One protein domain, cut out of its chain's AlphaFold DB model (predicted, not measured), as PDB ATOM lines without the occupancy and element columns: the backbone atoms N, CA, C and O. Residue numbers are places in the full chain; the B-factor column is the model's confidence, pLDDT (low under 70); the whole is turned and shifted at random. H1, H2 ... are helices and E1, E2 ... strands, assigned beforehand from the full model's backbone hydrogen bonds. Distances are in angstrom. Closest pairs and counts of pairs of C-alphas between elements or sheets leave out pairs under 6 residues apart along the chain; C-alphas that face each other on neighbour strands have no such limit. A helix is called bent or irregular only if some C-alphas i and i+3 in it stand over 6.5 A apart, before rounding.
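Overview. This is residues 3 to 100 of the 138 residues of the protein "Flagellin_D0/D1 domain-containing protein" of Hyphomicrobiales bacterium (UniProt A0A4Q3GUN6). One very long, unbroken helix, H2, makes the length of a rod, and the printed residues before it, mostly without named elements, run beside part of its length as a drawn-out stretch with loops that holds the short strand E1. The tiny helix H1 lies at the turn where this stretch folds over into H2, and at the other end residues 84 to 100 stick out alone beyond the rest. The printed part has 98 residues, with one named strand and two named helices in the order E1, H1, H2, and its class is mostly helix. It is extended, with a radius of gyration of the C-alphas of 23.4 A, and spans 85 by 20 by 18 A.

Along the chain. The printed part begins at Ile 3, with its C-alpha at (-45.487, -32.448, -38.131). The strand E1 is residues 12 to 14, 6.7 A from first to last C-alpha. Residues 15 to 38 hold no named element. H1 is residues 39 to 42, and its first C-alpha, that of Ala 39, is at (-58.844, 2.896, -62.978). H2 is residues 45 to 98 and measures 78.2 A, from C-alpha 45 at (-48.359, 9.187, -60.374) to C-alpha 98 at (-30.653, -61.546, -32.041). Neither helix is bent.

Arrangement. E1 pairs with no named strand, but residues 12 to 13 of E1 make a short antiparallel pairing with residues 3 to 4. E1 and H2 have 1 pair of C-alphas within 8 A, those of Ile 13 and Asn 72, 7.7 A apart. E1 and H1 are apart. H1 and H2 touch only at the corner by their link, where the closest C-alphas are those of Asp 41 and Ala 47, 5.0 A apart; H2 touches H1 with residues 47 to 51 alone. In H2 every O i to N i+4 pair is within hydrogen-bond range, while H1 is too short for such a pair and has its one O i to N i+3 pair within range.

Size, cuts and confidence. The two C-alphas farthest apart are those of Thr 44 and Ala 100, 84.9 A. Residues 84 to 100, of which 84 to 98 belong to H2, stand free; without them the body has 81 residues and spans 59 by 18 by 17 A. The link from E1 to H1 is long, with 24 residues, and the link from H1 to H2 is tight, with 2 residues. The printed part has no cut. The mean pLDDT of the printed part is 92.0, and the one printed residue under 70 is residue 100.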
ATOM      1  N   ILE A   3     -46.336 -31.266 -37.959       92.12
ATOM      2  CA  ILE A   3     -45.487 -32.448 -38.131       92.12
ATOM      3  C   ILE A   3     -44.912 -32.808 -36.768       92.12
ATOM      4  O   ILE A   3     -44.313 -31.971 -36.094       92.12
ATOM      5  N   THR A   4     -45.089 -34.062 -36.370       93.00
ATOM      6  CA  THR A   4     -44.589 -34.600 -35.105       93.00
ATOM      7  C   THR A   4     -43.341 -35.438 -35.364       93.00
ATOM      8  O   THR A   4     -43.334 -36.282 -36.255       93.00
ATOM      9  N   PHE A   5     -42.285 -35.219 -34.583       91.56
ATOM     10  CA  PHE A   5     -40.983 -35.867 -34.758       91.56
ATOM     11  C   PHE A   5     -40.707 -37.003 -33.765       91.56
ATOM     12  O   PHE A   5     -39.610 -37.562 -33.791       91.56
ATOM     13  N   ASN A   6     -41.638 -37.300 -32.855       87.31
ATOM     14  CA  ASN A   6     -41.522 -38.374 -31.873       87.31
ATOM     15  C   ASN A   6     -42.889 -38.952 -31.469       87.31
ATOM     16  O   ASN A   6     -43.909 -38.278 -31.550       87.31
ATOM     17  N   GLU A   7     -42.902 -40.191 -30.979       85.06
ATOM     18  CA  GLU A   7     -44.139 -40.904 -30.614       85.06
ATOM     19  C   GLU A   7     -44.940 -40.210 -29.506       85.06
ATOM     20  O   GLU A   7     -46.166 -40.239 -29.517       85.06
ATOM     21  N   SER A   8     -44.260 -39.534 -28.576       90.12
ATOM     22  CA  SER A   8     -44.916 -38.815 -27.479       90.12
ATOM     23  C   SER A   8     -45.516 -37.465 -27.885       90.12
ATOM     24  O   SER A   8     -46.183 -36.828 -27.072       90.12
ATOM     25  N   GLY A   9     -45.269 -36.982 -29.107       88.12
ATOM     26  CA  GLY A   9     -45.801 -35.701 -29.574       88.12
ATOM     27  C   GLY A   9     -45.147 -34.456 -28.970       88.12
ATOM     28  O   GLY A   9     -45.573 -33.342 -29.279       88.12
ATOM     29  N   THR A  10     -44.127 -34.614 -28.120       90.50
ATOM     30  CA  THR A  10     -43.463 -33.495 -27.431       90.50
ATOM     31  C   THR A  10     -42.514 -32.710 -28.336       90.50
ATOM     32  O   THR A  10     -42.223 -31.551 -28.054       90.50
ATOM     33  N   SER A  11     -42.055 -33.305 -29.440       91.06
ATOM     34  CA  SER A  11     -41.256 -32.642 -30.468       91.06
ATOM     35  C   SER A  11     -42.089 -32.503 -31.736       91.06
ATOM     36  O   SER A  11     -42.471 -33.494 -32.357       91.06
ATOM     37  N   SER A  12     -42.396 -31.268 -32.127       93.00
ATOM     38  CA  SER A  12     -43.178 -30.995 -33.331       93.00
ATOM     39  C   SER A  12     -42.833 -29.640 -33.931       93.00
ATOM     40  O   SER A  12     -42.303 -28.764 -33.248       93.00
ATOM     41  N   ILE A  13     -43.158 -29.478 -35.209       92.88
ATOM     42  CA  ILE A  13     -43.145 -28.198 -35.908       92.88
ATOM     43  C   ILE A  13     -44.536 -27.939 -36.477       92.88
ATOM     44  O   ILE A  13     -45.183 -28.855 -36.990       92.88
ATOM     45  N   ASP A  14     -45.009 -26.702 -36.373       92.12
ATOM     46  CA  ASP A  14     -46.253 -26.286 -37.008       92.12
ATOM     47  C   ASP A  14     -45.952 -25.315 -38.142       92.12
ATOM     48  O   ASP A  14     -45.442 -24.210 -37.941       92.12
ATOM     49  N   ILE A  15     -46.244 -25.770 -39.353       92.31
ATOM     50  CA  ILE A  15     -45.996 -25.054 -40.593       92.31
ATOM     51  C   ILE A  15     -47.277 -24.314 -40.951       92.31
ATOM     52  O   ILE A  15     -48.270 -24.922 -41.366       92.31
ATOM     53  N   GLN A  16     -47.258 -22.999 -40.764       93.44
ATOM     54  CA  GLN A  16     -48.371 -22.108 -41.074       93.44
ATOM     55  C   GLN A  16     -47.836 -20.816 -41.681       93.44
ATOM     56  O   GLN A  16     -46.769 -20.349 -41.281       93.44
ATOM     57  N   ALA A  17     -48.591 -20.244 -42.618       93.69
ATOM     58  CA  ALA A  17     -48.355 -18.880 -43.063       93.69
ATOM     59  C   ALA A  17     -48.687 -17.904 -41.926       93.69
ATOM     60  O   ALA A  17     -49.665 -18.095 -41.191       93.69
ATOM     61  N   LYS A  18     -47.845 -16.887 -41.763       91.81
ATOM     62  CA  LYS A  18     -47.977 -15.864 -40.726       91.81
ATOM     63  C   LYS A  18     -47.797 -14.480 -41.329       91.81
ATOM     64  O   LYS A  18     -47.099 -14.344 -42.318       91.81
ATOM     65  N   ASP A  19     -48.377 -13.452 -40.737       88.56
ATOM     66  CA  ASP A  19     -48.038 -12.078 -41.103       88.56
ATOM     67  C   ASP A  19     -46.712 -11.627 -40.454       88.56
ATOM     68  O   ASP A  19     -46.061 -12.376 -39.715       88.56
ATOM     69  N   ALA A  20     -46.308 -10.381 -40.714       83.06
ATOM     70  CA  ALA A  20     -45.107  -9.779 -40.130       83.06
ATOM     71  C   ALA A  20     -45.139  -9.691 -38.588       83.06
ATOM     72  O   ALA A  20     -44.085  -9.613 -37.958       83.06
ATOM     73  N   ASN A  21     -46.326  -9.748 -37.975       87.19
ATOM     74  CA  ASN A  21     -46.522  -9.734 -36.524       87.19
ATOM     75  C   ASN A  21     -46.586 -11.154 -35.930       87.19
ATOM     76  O   ASN A  21     -46.814 -11.328 -34.731       87.19
ATOM     77  N   GLY A  22     -46.395 -12.185 -36.757       87.81
ATOM     78  CA  GLY A  22     -46.444 -13.586 -36.356       87.81
ATOM     79  C   GLY A  22     -47.859 -14.139 -36.173       87.81
ATOM     80  O   GLY A  22     -48.003 -15.257 -35.668       87.81
ATOM     81  N   ASN A  23     -48.903 -13.403 -36.562       91.50
ATOM     82  CA  ASN A  23     -50.277 -13.890 -36.511       91.50
ATOM     83  C   ASN A  23     -50.523 -14.857 -37.666       91.50
ATOM     84  O   ASN A  23     -50.122 -14.612 -38.800       91.50
ATOM     85  N   VAL A  24     -51.184 -15.976 -37.378       92.88
ATOM     86  CA  VAL A  24     -51.498 -16.983 -38.393       92.88
ATOM     87  C   VAL A  24     -52.543 -16.426 -39.349       92.88
ATOM     88  O   VAL A  24     -53.656 -16.093 -38.942       92.88
ATOM     89  N   ARG A  25     -52.190 -16.365 -40.632       93.31
ATOM     90  CA  ARG A  25     -53.046 -15.827 -41.686       93.31
ATOM     91  C   ARG A  25     -52.667 -16.444 -43.027       93.31
ATOM     92  O   ARG A  25     -51.492 -16.629 -43.323       93.31
ATOM     93  N   GLY A  26     -53.665 -16.767 -43.847       91.06
ATOM     94  CA  GLY A  26     -53.432 -17.307 -45.187       91.06
ATOM     95  C   GLY A  26     -52.812 -16.278 -46.138       91.06
ATOM     96  O   GLY A  26     -53.080 -15.084 -46.024       91.06
ATOM     97  N   ILE A  27     -52.037 -16.749 -47.113       91.75
ATOM     98  CA  ILE A  27     -51.493 -15.908 -48.184       91.75
ATOM     99  C   ILE A  27     -52.502 -15.863 -49.325       91.75
ATOM    100  O   ILE A  27     -52.754 -16.870 -49.983       91.75
ATOM    101  N   ASN A  28     -53.120 -14.704 -49.521       92.44
ATOM    102  CA  ASN A  28     -54.070 -14.440 -50.595       92.44
ATOM    103  C   ASN A  28     -54.073 -12.941 -50.926       92.44
ATOM    104  O   ASN A  28     -53.499 -12.141 -50.188       92.44
ATOM    105  N   ALA A  29     -54.722 -12.569 -52.029       91.25
ATOM    106  CA  ALA A  29     -54.739 -11.187 -52.500       91.25
ATOM    107  C   ALA A  29     -55.345 -10.206 -51.476       91.25
ATOM    108  O   ALA A  29     -54.827  -9.104 -51.331       91.25
ATOM    109  N   SER A  30     -56.359 -10.634 -50.713       91.75
ATOM    110  CA  SER A  30     -56.984  -9.856 -49.626       91.75
ATOM    111  C   SER A  30     -55.989  -9.469 -48.550       91.75
ATOM    112  O   SER A  30     -55.743  -8.299 -48.272       91.75
ATOM    113  N   ASN A  31     -55.336 -10.485 -47.999       92.00
ATOM    114  CA  ASN A  31     -54.421 -10.358 -46.880       92.00
ATOM    115  C   ASN A  31     -53.126  -9.632 -47.263       92.00
ATOM    116  O   ASN A  31     -52.481  -9.048 -46.397       92.00
ATOM    117  N   LEU A  32     -52.768  -9.671 -48.547       91.75
ATOM    118  CA  LEU A  32     -51.634  -8.955 -49.125       91.75
ATOM    119  C   LEU A  32     -52.000  -7.544 -49.628       91.75
ATOM    120  O   LEU A  32     -51.107  -6.806 -50.035       91.75
ATOM    121  N   GLY A  33     -53.283  -7.160 -49.619       89.44
ATOM    122  CA  GLY A  33     -53.744  -5.838 -50.054       89.44
ATOM    123  C   GLY A  33     -53.677  -5.595 -51.568       89.44
ATOM    124  O   GLY A  33     -53.455  -4.462 -51.989       89.44
ATOM    125  N   VAL A  34     -53.838  -6.645 -52.382       91.38
ATOM    126  CA  VAL A  34     -53.663  -6.632 -53.852       91.38
ATOM    127  C   VAL A  34     -54.863  -7.232 -54.611       91.38
ATOM    128  O   VAL A  34     -54.697  -7.848 -55.660       91.38
ATOM    129  N   GLU A  35     -56.083  -7.112 -54.075       86.50
ATOM    130  CA  GLU A  35     -57.286  -7.778 -54.620       86.50
ATOM    131  C   GLU A  35     -57.773  -7.250 -55.962       86.50
ATOM    132  O   GLU A  35     -58.240  -8.029 -56.793       86.50
ATOM    133  N   SER A  36     -57.723  -5.939 -56.165       86.12
ATOM    134  CA  SER A  36     -58.242  -5.334 -57.381       86.12
ATOM    135  C   SER A  36     -57.466  -4.081 -57.722       86.12
ATOM    136  O   SER A  36     -57.110  -3.307 -56.838       86.12
ATOM    137  N   LEU A  37     -57.211  -3.934 -59.016       89.44
ATOM    138  CA  LEU A  37     -56.691  -2.726 -59.623       89.44
ATOM    139  C   LEU A  37     -57.874  -2.017 -60.278       89.44
ATOM    140  O   LEU A  37     -58.520  -2.593 -61.161       89.44
ATOM    141  N   ILE A  38     -58.167  -0.797 -59.847       90.62
ATOM    142  CA  ILE A  38     -59.205   0.045 -60.445       90.62
ATOM    143  C   ILE A  38     -58.572   1.176 -61.256       90.62
ATOM    144  O   ILE A  38     -57.391   1.472 -61.117       90.62
ATOM    145  N   ALA A  39     -59.354   1.817 -62.128       92.25
ATOM    146  CA  ALA A  39     -58.844   2.896 -62.978       92.25
ATOM    147  C   ALA A  39     -58.244   4.064 -62.168       92.25
ATOM    148  O   ALA A  39     -57.255   4.646 -62.595       92.25
ATOM    149  N   GLU A  40     -58.800   4.354 -60.986       91.75
ATOM    150  CA  GLU A  40     -58.310   5.399 -60.074       91.75
ATOM    151  C   GLU A  40     -56.895   5.113 -59.544       91.75
ATOM    152  O   GLU A  40     -56.099   6.038 -59.402       91.75
ATOM    153  N   ASP A  41     -56.530   3.837 -59.353       91.38
ATOM    154  CA  ASP A  41     -55.169   3.448 -58.952       91.38
ATOM    155  C   ASP A  41     -54.120   3.792 -60.032       91.38
ATOM    156  O   ASP A  41     -52.920   3.760 -59.762       91.38
ATOM    157  N   LEU A  42     -54.561   4.089 -61.263       93.19
ATOM    158  CA  LEU A  42     -53.717   4.397 -62.422       93.19
ATOM    159  C   LEU A  42     -53.864   5.844 -62.925       93.19
ATOM    160  O   LEU A  42     -53.292   6.179 -63.961       93.19
ATOM    161  N   ASP A  43     -54.643   6.685 -62.239       95.50
ATOM    162  CA  ASP A  43     -55.017   8.023 -62.730       95.50
ATOM    163  C   ASP A  43     -53.947   9.090 -62.438       95.50
ATOM    164  O   ASP A  43     -53.805  10.073 -63.163       95.50
ATOM    165  N   THR A  44     -53.150   8.890 -61.384       97.19
ATOM    166  CA  THR A  44     -52.084   9.815 -60.976       97.19
ATOM    167  C   THR A  44     -50.803   9.068 -60.629       97.19
ATOM    168  O   THR A  44     -50.851   7.926 -60.172       97.19
ATOM    169  N   ASP A  45     -49.658   9.739 -60.779       96.69
ATOM    170  CA  ASP A  45     -48.359   9.187 -60.374       96.69
ATOM    171  C   ASP A  45     -48.355   8.785 -58.887       96.69
ATOM    172  O   ASP A  45     -47.850   7.723 -58.533       96.69
ATOM    173  N   GLU A  46     -48.998   9.576 -58.019       96.44
ATOM    174  CA  GLU A  46     -49.112   9.276 -56.584       96.44
ATOM    175  C   GLU A  46     -49.914   7.989 -56.316       96.44
ATOM    176  O   GLU A  46     -49.515   7.168 -55.486       96.44
ATOM    177  N   ALA A  47     -51.015   7.771 -57.042       94.50
ATOM    178  CA  ALA A  47     -51.810   6.547 -56.930       94.50
ATOM    179  C   ALA A  47     -51.039   5.314 -57.436       94.50
ATOM    180  O   ALA A  47     -51.045   4.264 -56.782       94.50
ATOM    181  N   ILE A  48     -50.306   5.462 -58.544       94.88
ATOM    182  CA  ILE A  48     -49.455   4.407 -59.105       94.88
ATOM    183  C   ILE A  48     -48.346   4.033 -58.114       94.88
ATOM    184  O   ILE A  48     -48.144   2.847 -57.834       94.88
ATOM    185  N   ASP A  49     -47.663   5.021 -57.532       95.81
ATOM    186  CA  ASP A  49     -46.614   4.803 -56.531       95.81
ATOM    187  C   ASP A  49     -47.163   4.109 -55.278       95.81
ATOM    188  O   ASP A  49     -46.544   3.175 -54.751       95.81
ATOM    189  N   ALA A  50     -48.362   4.488 -54.825       92.94
ATOM    190  CA  ALA A  50     -49.031   3.820 -53.713       92.94
ATOM    191  C   ALA A  50     -49.341   2.345 -54.033       92.94
ATOM    192  O   ALA A  50     -49.119   1.466 -53.190       92.94
ATOM    193  N   PHE A  51     -49.812   2.042 -55.245       92.62
ATOM    194  CA  PHE A  51     -50.074   0.668 -55.680       92.62
ATOM    195  C   PHE A  51     -48.784  -0.163 -55.796       92.62
ATOM    196  O   PHE A  51     -48.729  -1.299 -55.312       92.62
ATOM    197  N   LEU A  52     -47.707   0.409 -56.344       93.62
ATOM    198  CA  LEU A  52     -46.381  -0.218 -56.362       93.62
ATOM    199  C   LEU A  52     -45.858  -0.491 -54.944       93.62
ATOM    200  O   LEU A  52     -45.283  -1.554 -54.688       93.62
ATOM    201  N   GLY A  53     -46.111   0.413 -53.996       94.38
ATOM    202  CA  GLY A  53     -45.799   0.224 -52.578       94.38
ATOM    203  C   GLY A  53     -46.523  -0.976 -51.956       94.38
ATOM    204  O   GLY A  53     -45.900  -1.772 -51.239       94.38
ATOM    205  N   LYS A  54     -47.812  -1.167 -52.277       93.19
ATOM    206  CA  LYS A  54     -48.589  -2.353 -51.863       93.19
ATOM    207  C   LYS A  54     -47.982  -3.637 -52.437       93.19
ATOM    208  O   LYS A  54     -47.721  -4.573 -51.683       93.19
ATOM    209  N   LEU A  55     -47.668  -3.662 -53.736       94.06
ATOM    210  CA  LEU A  55     -47.029  -4.813 -54.388       94.06
ATOM    211  C   LEU A  55     -45.659  -5.153 -53.785       94.06
ATOM    212  O   LEU A  55     -45.359  -6.324 -53.550       94.06
ATOM    213  N   SER A  56     -44.832  -4.145 -53.506       95.69
ATOM    214  CA  SER A  56     -43.512  -4.327 -52.887       95.69
ATOM    215  C   SER A  56     -43.620  -4.925 -51.479       95.69
ATOM    216  O   SER A  56     -42.885  -5.852 -51.117       95.69
ATOM    217  N   SER A  57     -44.595  -4.452 -50.701       94.00
ATOM    218  CA  SER A  57     -44.882  -4.967 -49.361       94.00
ATOM    219  C   SER A  57     -45.381  -6.414 -49.415       94.00
ATOM    220  O   SER A  57     -44.838  -7.277 -48.723       94.00
ATOM    221  N   ALA A  58     -46.323  -6.714 -50.316       94.44
ATOM    222  CA  ALA A  58     -46.819  -8.068 -50.553       94.44
ATOM    223  C   ALA A  58     -45.699  -9.038 -50.972       94.44
ATOM    224  O   ALA A  58     -45.617 -10.162 -50.474       94.44
ATOM    225  N   LEU A  59     -44.792  -8.602 -51.854       95.06
ATOM    226  CA  LEU A  59     -43.641  -9.397 -52.286       95.06
ATOM    227  C   LEU A  59     -42.669  -9.671 -51.133       95.06
ATOM    228  O   LEU A  59     -42.119 -10.770 -51.029       95.06
ATOM    229  N   THR A  60     -42.448  -8.682 -50.268       94.56
ATOM    230  CA  THR A  60     -41.592  -8.821 -49.083       94.56
ATOM    231  C   THR A  60     -42.183  -9.826 -48.097       94.56
ATOM    232  O   THR A  60     -41.465 -10.709 -47.623       94.56
ATOM    233  N   GLU A  61     -43.493  -9.761 -47.851       94.12
ATOM    234  CA  GLU A  61     -44.193 -10.742 -47.019       94.12
ATOM    235  C   GLU A  61     -44.081 -12.152 -47.615       94.12
ATOM    236  O   GLU A  61     -43.671 -13.080 -46.915       94.12
ATOM    237  N   LEU A  62     -44.324 -12.313 -48.921       94.44
ATOM    238  CA  LEU A  62     -44.204 -13.606 -49.603       94.44
ATOM    239  C   LEU A  62     -42.787 -14.190 -49.499       94.44
ATOM    240  O   LEU A  62     -42.625 -15.384 -49.245       94.44
ATOM    241  N   ARG A  63     -41.752 -13.358 -49.654       94.75
ATOM    242  CA  ARG A  63     -40.349 -13.767 -49.484       94.75
ATOM    243  C   ARG A  63     -40.042 -14.201 -48.055       94.75
ATOM    244  O   ARG A  63     -39.352 -15.202 -47.868       94.75
ATOM    245  N   SER A  64     -40.568 -13.487 -47.061       93.75
ATOM    246  CA  SER A  64     -40.431 -13.862 -45.651       93.75
ATOM    247  C   SER A  64     -41.071 -15.227 -45.379       93.75
ATOM    248  O   SER A  64     -40.421 -16.108 -44.812       93.75
ATOM    249  N   GLN A  65     -42.287 -15.459 -45.888       94.81
ATOM    250  CA  GLN A  65     -42.958 -16.757 -45.763       94.81
ATOM    251  C   GLN A  65     -42.190 -17.879 -46.455       94.81
ATOM    252  O   GLN A  65     -41.990 -18.941 -45.867       94.81
ATOM    253  N   ALA A  66     -41.722 -17.648 -47.683       94.69
ATOM    254  CA  ALA A  66     -40.937 -18.627 -48.424       94.69
ATOM    255  C   ALA A  66     -39.644 -18.992 -47.681       94.69
ATOM    256  O   ALA A  66     -39.296 -20.169 -47.595       94.69
ATOM    257  N   SER A  67     -38.964 -18.008 -47.086       95.06
ATOM    258  CA  SER A  67     -37.777 -18.246 -46.262       95.06
ATOM    259  C   SER A  67     -38.106 -19.071 -45.018       95.06
ATOM    260  O   SER A  67     -37.401 -20.042 -44.743       95.06
ATOM    261  N   ALA A  68     -39.187 -18.745 -44.305       93.31
ATOM    262  CA  ALA A  68     -39.629 -19.509 -43.141       93.31
ATOM    263  C   ALA A  68     -39.984 -20.960 -43.511       93.31
ATOM    264  O   ALA A  68     -39.581 -21.898 -42.823       93.31
ATOM    265  N   PHE A  69     -40.687 -21.170 -44.627       95.12
ATOM    266  CA  PHE A  69     -40.991 -22.507 -45.140       95.12
ATOM    267  C   PHE A  69     -39.736 -23.268 -45.570       95.12
ATOM    268  O   PHE A  69     -39.637 -24.456 -45.272       95.12
ATOM    269  N   GLY A  70     -38.757 -22.599 -46.181       95.81
ATOM    270  CA  GLY A  70     -37.458 -23.191 -46.503       95.81
ATOM    271  C   GLY A  70     -36.713 -23.672 -45.256       95.81
ATOM    272  O   GLY A  70     -36.271 -24.817 -45.205       95.81
ATOM    273  N   SER A  71     -36.643 -22.850 -44.206       94.62
ATOM    274  CA  SER A  71     -36.029 -23.249 -42.931       94.62
ATOM    275  C   SER A  71     -36.765 -24.416 -42.265       94.62
ATOM    276  O   SER A  71     -36.125 -25.334 -41.747       94.62
ATOM    277  N   ASN A  72     -38.101 -24.418 -42.312       94.69
ATOM    278  CA  ASN A  72     -38.909 -25.532 -41.815       94.69
ATOM    279  C   ASN A  72     -38.627 -26.821 -42.600       94.69
ATOM    280  O   ASN A  72     -38.453 -27.872 -41.984       94.69
ATOM    281  N   LEU A  73     -38.536 -26.744 -43.932       95.31
ATOM    282  CA  LEU A  73     -38.213 -27.887 -44.787       95.31
ATOM    283  C   LEU A  73     -36.844 -28.472 -44.432       95.31
ATOM    284  O   LEU A  73     -36.761 -29.664 -44.152       95.31
ATOM    285  N   SER A  74     -35.802 -27.643 -44.330       96.50
ATOM    286  CA  SER A  74     -34.470 -28.116 -43.934       96.50
ATOM    287  C   SER A  74     -34.475 -28.780 -42.554       96.50
ATOM    288  O   SER A  74     -33.790 -29.779 -42.339       96.50
ATOM    289  N   SER A  75     -35.261 -28.266 -41.603       94.44
ATOM    290  CA  SER A  75     -35.431 -28.911 -40.295       94.44
ATOM    291  C   SER A  75     -36.062 -30.302 -40.428       94.44
ATOM    292  O   SER A  75     -35.547 -31.272 -39.868       94.44
ATOM    293  N   VAL A  76     -37.136 -30.421 -41.214       95.00
ATOM    294  CA  VAL A  76     -37.834 -31.690 -41.463       95.00
ATOM    295  C   VAL A  76     -36.919 -32.701 -42.159       95.00
ATOM    296  O   VAL A  76     -36.831 -33.839 -41.700       95.00
ATOM    297  N   GLU A  77     -36.190 -32.298 -43.199       95.62
ATOM    298  CA  GLU A  77     -35.243 -33.155 -43.926       95.62
ATOM    299  C   GLU A  77     -34.121 -33.666 -43.014       95.62
ATOM    300  O   GLU A  77     -33.826 -34.864 -42.982       95.62
ATOM    301  N   ASN A  78     -33.543 -32.786 -42.191       96.00
ATOM    302  CA  ASN A  78     -32.517 -33.167 -41.219       96.00
ATOM    303  C   ASN A  78     -33.048 -34.186 -40.201       96.00
ATOM    304  O   ASN A  78     -32.386 -35.183 -39.904       96.00
ATOM    305  N   ARG A  79     -34.261 -33.968 -39.679       95.00
ATOM    306  CA  ARG A  79     -34.913 -34.898 -38.742       95.00
ATOM    307  C   ARG A  79     -35.236 -36.236 -39.401       95.00
ATOM    308  O   ARG A  79     -35.042 -37.274 -38.766       95.00
ATOM    309  N   GLN A  80     -35.678 -36.228 -40.656       94.50
ATOM    310  CA  GLN A  80     -35.935 -37.440 -41.429       94.50
ATOM    311  C   GLN A  80     -34.648 -38.249 -41.624       94.50
ATOM    312  O   GLN A  80     -34.633 -39.445 -41.336       94.50
ATOM    313  N   SER A  81     -33.562 -37.598 -42.048       97.19
ATOM    314  CA  SER A  81     -32.255 -38.235 -42.242       97.19
ATOM    315  C   SER A  81     -31.717 -38.834 -40.942       97.19
ATOM    316  O   SER A  81     -31.385 -40.019 -40.892       97.19
ATOM    317  N   PHE A  82     -31.728 -38.059 -39.852       95.19
ATOM    318  CA  PHE A  82     -31.328 -38.540 -38.529       95.19
ATOM    319  C   PHE A  82     -32.133 -39.770 -38.097       95.19
ATOM    320  O   PHE A  82     -31.558 -40.765 -37.667       95.19
ATOM    321  N   THR A  83     -33.458 -39.718 -38.243       94.25
ATOM    322  CA  THR A  83     -34.343 -40.818 -37.834       94.25
ATOM    323  C   THR A  83     -34.087 -42.067 -38.668       94.25
ATOM    324  O   THR A  83     -33.993 -43.156 -38.115       94.25
ATOM    325  N   LYS A  84     -33.884 -41.923 -39.981       95.75
ATOM    326  CA  LYS A  84     -33.542 -43.047 -40.859       95.75
ATOM    327  C   LYS A  84     -32.207 -43.688 -40.475       95.75
ATOM    328  O   LYS A  84     -32.119 -44.907 -40.382       95.75
ATOM    329  N   ASN A  85     -31.188 -42.880 -40.199       97.56
ATOM    330  CA  ASN A  85     -29.883 -43.381 -39.764       97.56
ATOM    331  C   ASN A  85     -29.960 -44.068 -38.393       97.56
ATOM    332  O   ASN A  85     -29.317 -45.098 -38.183       97.56
ATOM    333  N   MET A  86     -30.769 -43.527 -37.479       95.62
ATOM    334  CA  MET A  86     -31.042 -44.145 -36.184       95.62
ATOM    335  C   MET A  86     -31.717 -45.508 -36.359       95.62
ATOM    336  O   MET A  86     -31.245 -46.481 -35.785       95.62
ATOM    337  N   ILE A  87     -32.760 -45.598 -37.194       95.25
ATOM    338  CA  ILE A  87     -33.446 -46.862 -37.501       95.25
ATOM    339  C   ILE A  87     -32.452 -47.889 -38.042       95.25
ATOM    340  O   ILE A  87     -32.340 -48.961 -37.464       95.25
ATOM    341  N   ASN A  88     -31.650 -47.543 -39.054       96.38
ATOM    342  CA  ASN A  88     -30.655 -48.463 -39.620       96.38
ATOM    343  C   ASN A  88     -29.645 -48.961 -38.566       96.38
ATOM    344  O   ASN A  88     -29.250 -50.128 -38.561       96.38
ATOM    345  N   THR A  89     -29.219 -48.071 -37.662       96.44
ATOM    346  CA  THR A  89     -28.292 -48.415 -36.573       96.44
ATOM    347  C   THR A  89     -28.949 -49.364 -35.575       96.44
ATOM    348  O   THR A  89     -28.337 -50.351 -35.176       96.44
ATOM    349  N   LEU A  90     -30.196 -49.089 -35.188       94.62
ATOM    350  CA  LEU A  90     -30.962 -49.925 -34.268       94.62
ATOM    351  C   LEU A  90     -31.318 -51.279 -34.886       94.62
ATOM    352  O   LEU A  90     -31.223 -52.278 -34.189       94.62
ATOM    353  N   GLU A  91     -31.656 -51.340 -36.174       93.12
ATOM    354  CA  GLU A  91     -31.878 -52.595 -36.903       93.12
ATOM    355  C   GLU A  91     -30.609 -53.444 -36.928       93.12
ATOM    356  O   GLU A  91     -30.655 -54.628 -36.604       93.12
ATOM    357  N   THR A  92     -29.460 -52.836 -37.230       92.44
ATOM    358  CA  THR A  92     -28.167 -53.538 -37.212       92.44
ATOM    359  C   THR A  92     -27.802 -54.000 -35.800       92.44
ATOM    360  O   THR A  92     -27.372 -55.134 -35.606       92.44
ATOM    361  N   GLY A  93     -27.988 -53.145 -34.792       89.94
ATOM    362  CA  GLY A  93     -27.738 -53.484 -33.393       89.94
ATOM    363  C   GLY A  93     -28.650 -54.606 -32.898       89.94
ATOM    364  O   GLY A  93     -28.174 -55.551 -32.276       89.94
ATOM    365  N   ALA A  94     -29.941 -54.546 -33.224       90.12
ATOM    366  CA  ALA A  94     -30.905 -55.590 -32.913       90.12
ATOM    367  C   ALA A  94     -30.545 -56.898 -33.617       90.12
ATOM    368  O   ALA A  94     -30.538 -57.937 -32.962       90.12
ATOM    369  N   ALA A  95     -30.178 -56.849 -34.901       87.31
ATOM    370  CA  ALA A  95     -29.692 -58.008 -35.638       87.31
ATOM    371  C   ALA A  95     -28.460 -58.609 -34.954       87.31
ATOM    372  O   ALA A  95     -28.456 -59.801 -34.720       87.31
ATOM    373  N   ASN A  96     -27.477 -57.817 -34.523       84.12
ATOM    374  CA  ASN A  96     -26.312 -58.334 -33.792       84.12
ATOM    375  C   ASN A  96     -26.656 -58.945 -32.420       84.12
ATOM    376  O   ASN A  96     -25.940 -59.822 -31.957       84.12
ATOM    377  N   LEU A  97     -27.719 -58.477 -31.754       80.88
ATOM    378  CA  LEU A  97     -28.176 -59.020 -30.467       80.88
ATOM    379  C   LEU A  97     -29.079 -60.255 -30.614       80.88
ATOM    380  O   LEU A  97     -29.231 -61.009 -29.656       80.88
ATOM    381  N   THR A  98     -29.721 -60.433 -31.771       78.31
ATOM    382  CA  THR A  98     -30.653 -61.546 -32.041       78.31
ATOM    383  C   THR A  98     -30.094 -62.605 -32.977       78.31
ATOM    384  O   THR A  98     -30.536 -63.751 -32.909       78.31
ATOM    385  N   LEU A  99     -29.121 -62.266 -33.824       71.38
ATOM    386  CA  LEU A  99     -28.270 -63.242 -34.482       71.38
ATOM    387  C   LEU A  99     -27.492 -63.935 -33.371       71.38
ATOM    388  O   LEU A  99     -26.572 -63.363 -32.793       71.38
ATOM    389  N   ALA A 100     -27.898 -65.163 -33.059       63.22
ATOM    390  CA  ALA A 100     -27.063 -66.062 -32.290       63.22
ATOM    391  C   ALA A 100     -25.691 -66.128 -32.971       63.22
ATOM    392  O   ALA A 100     -25.615 -66.184 -34.205       63.22
TER     393      ALA A 100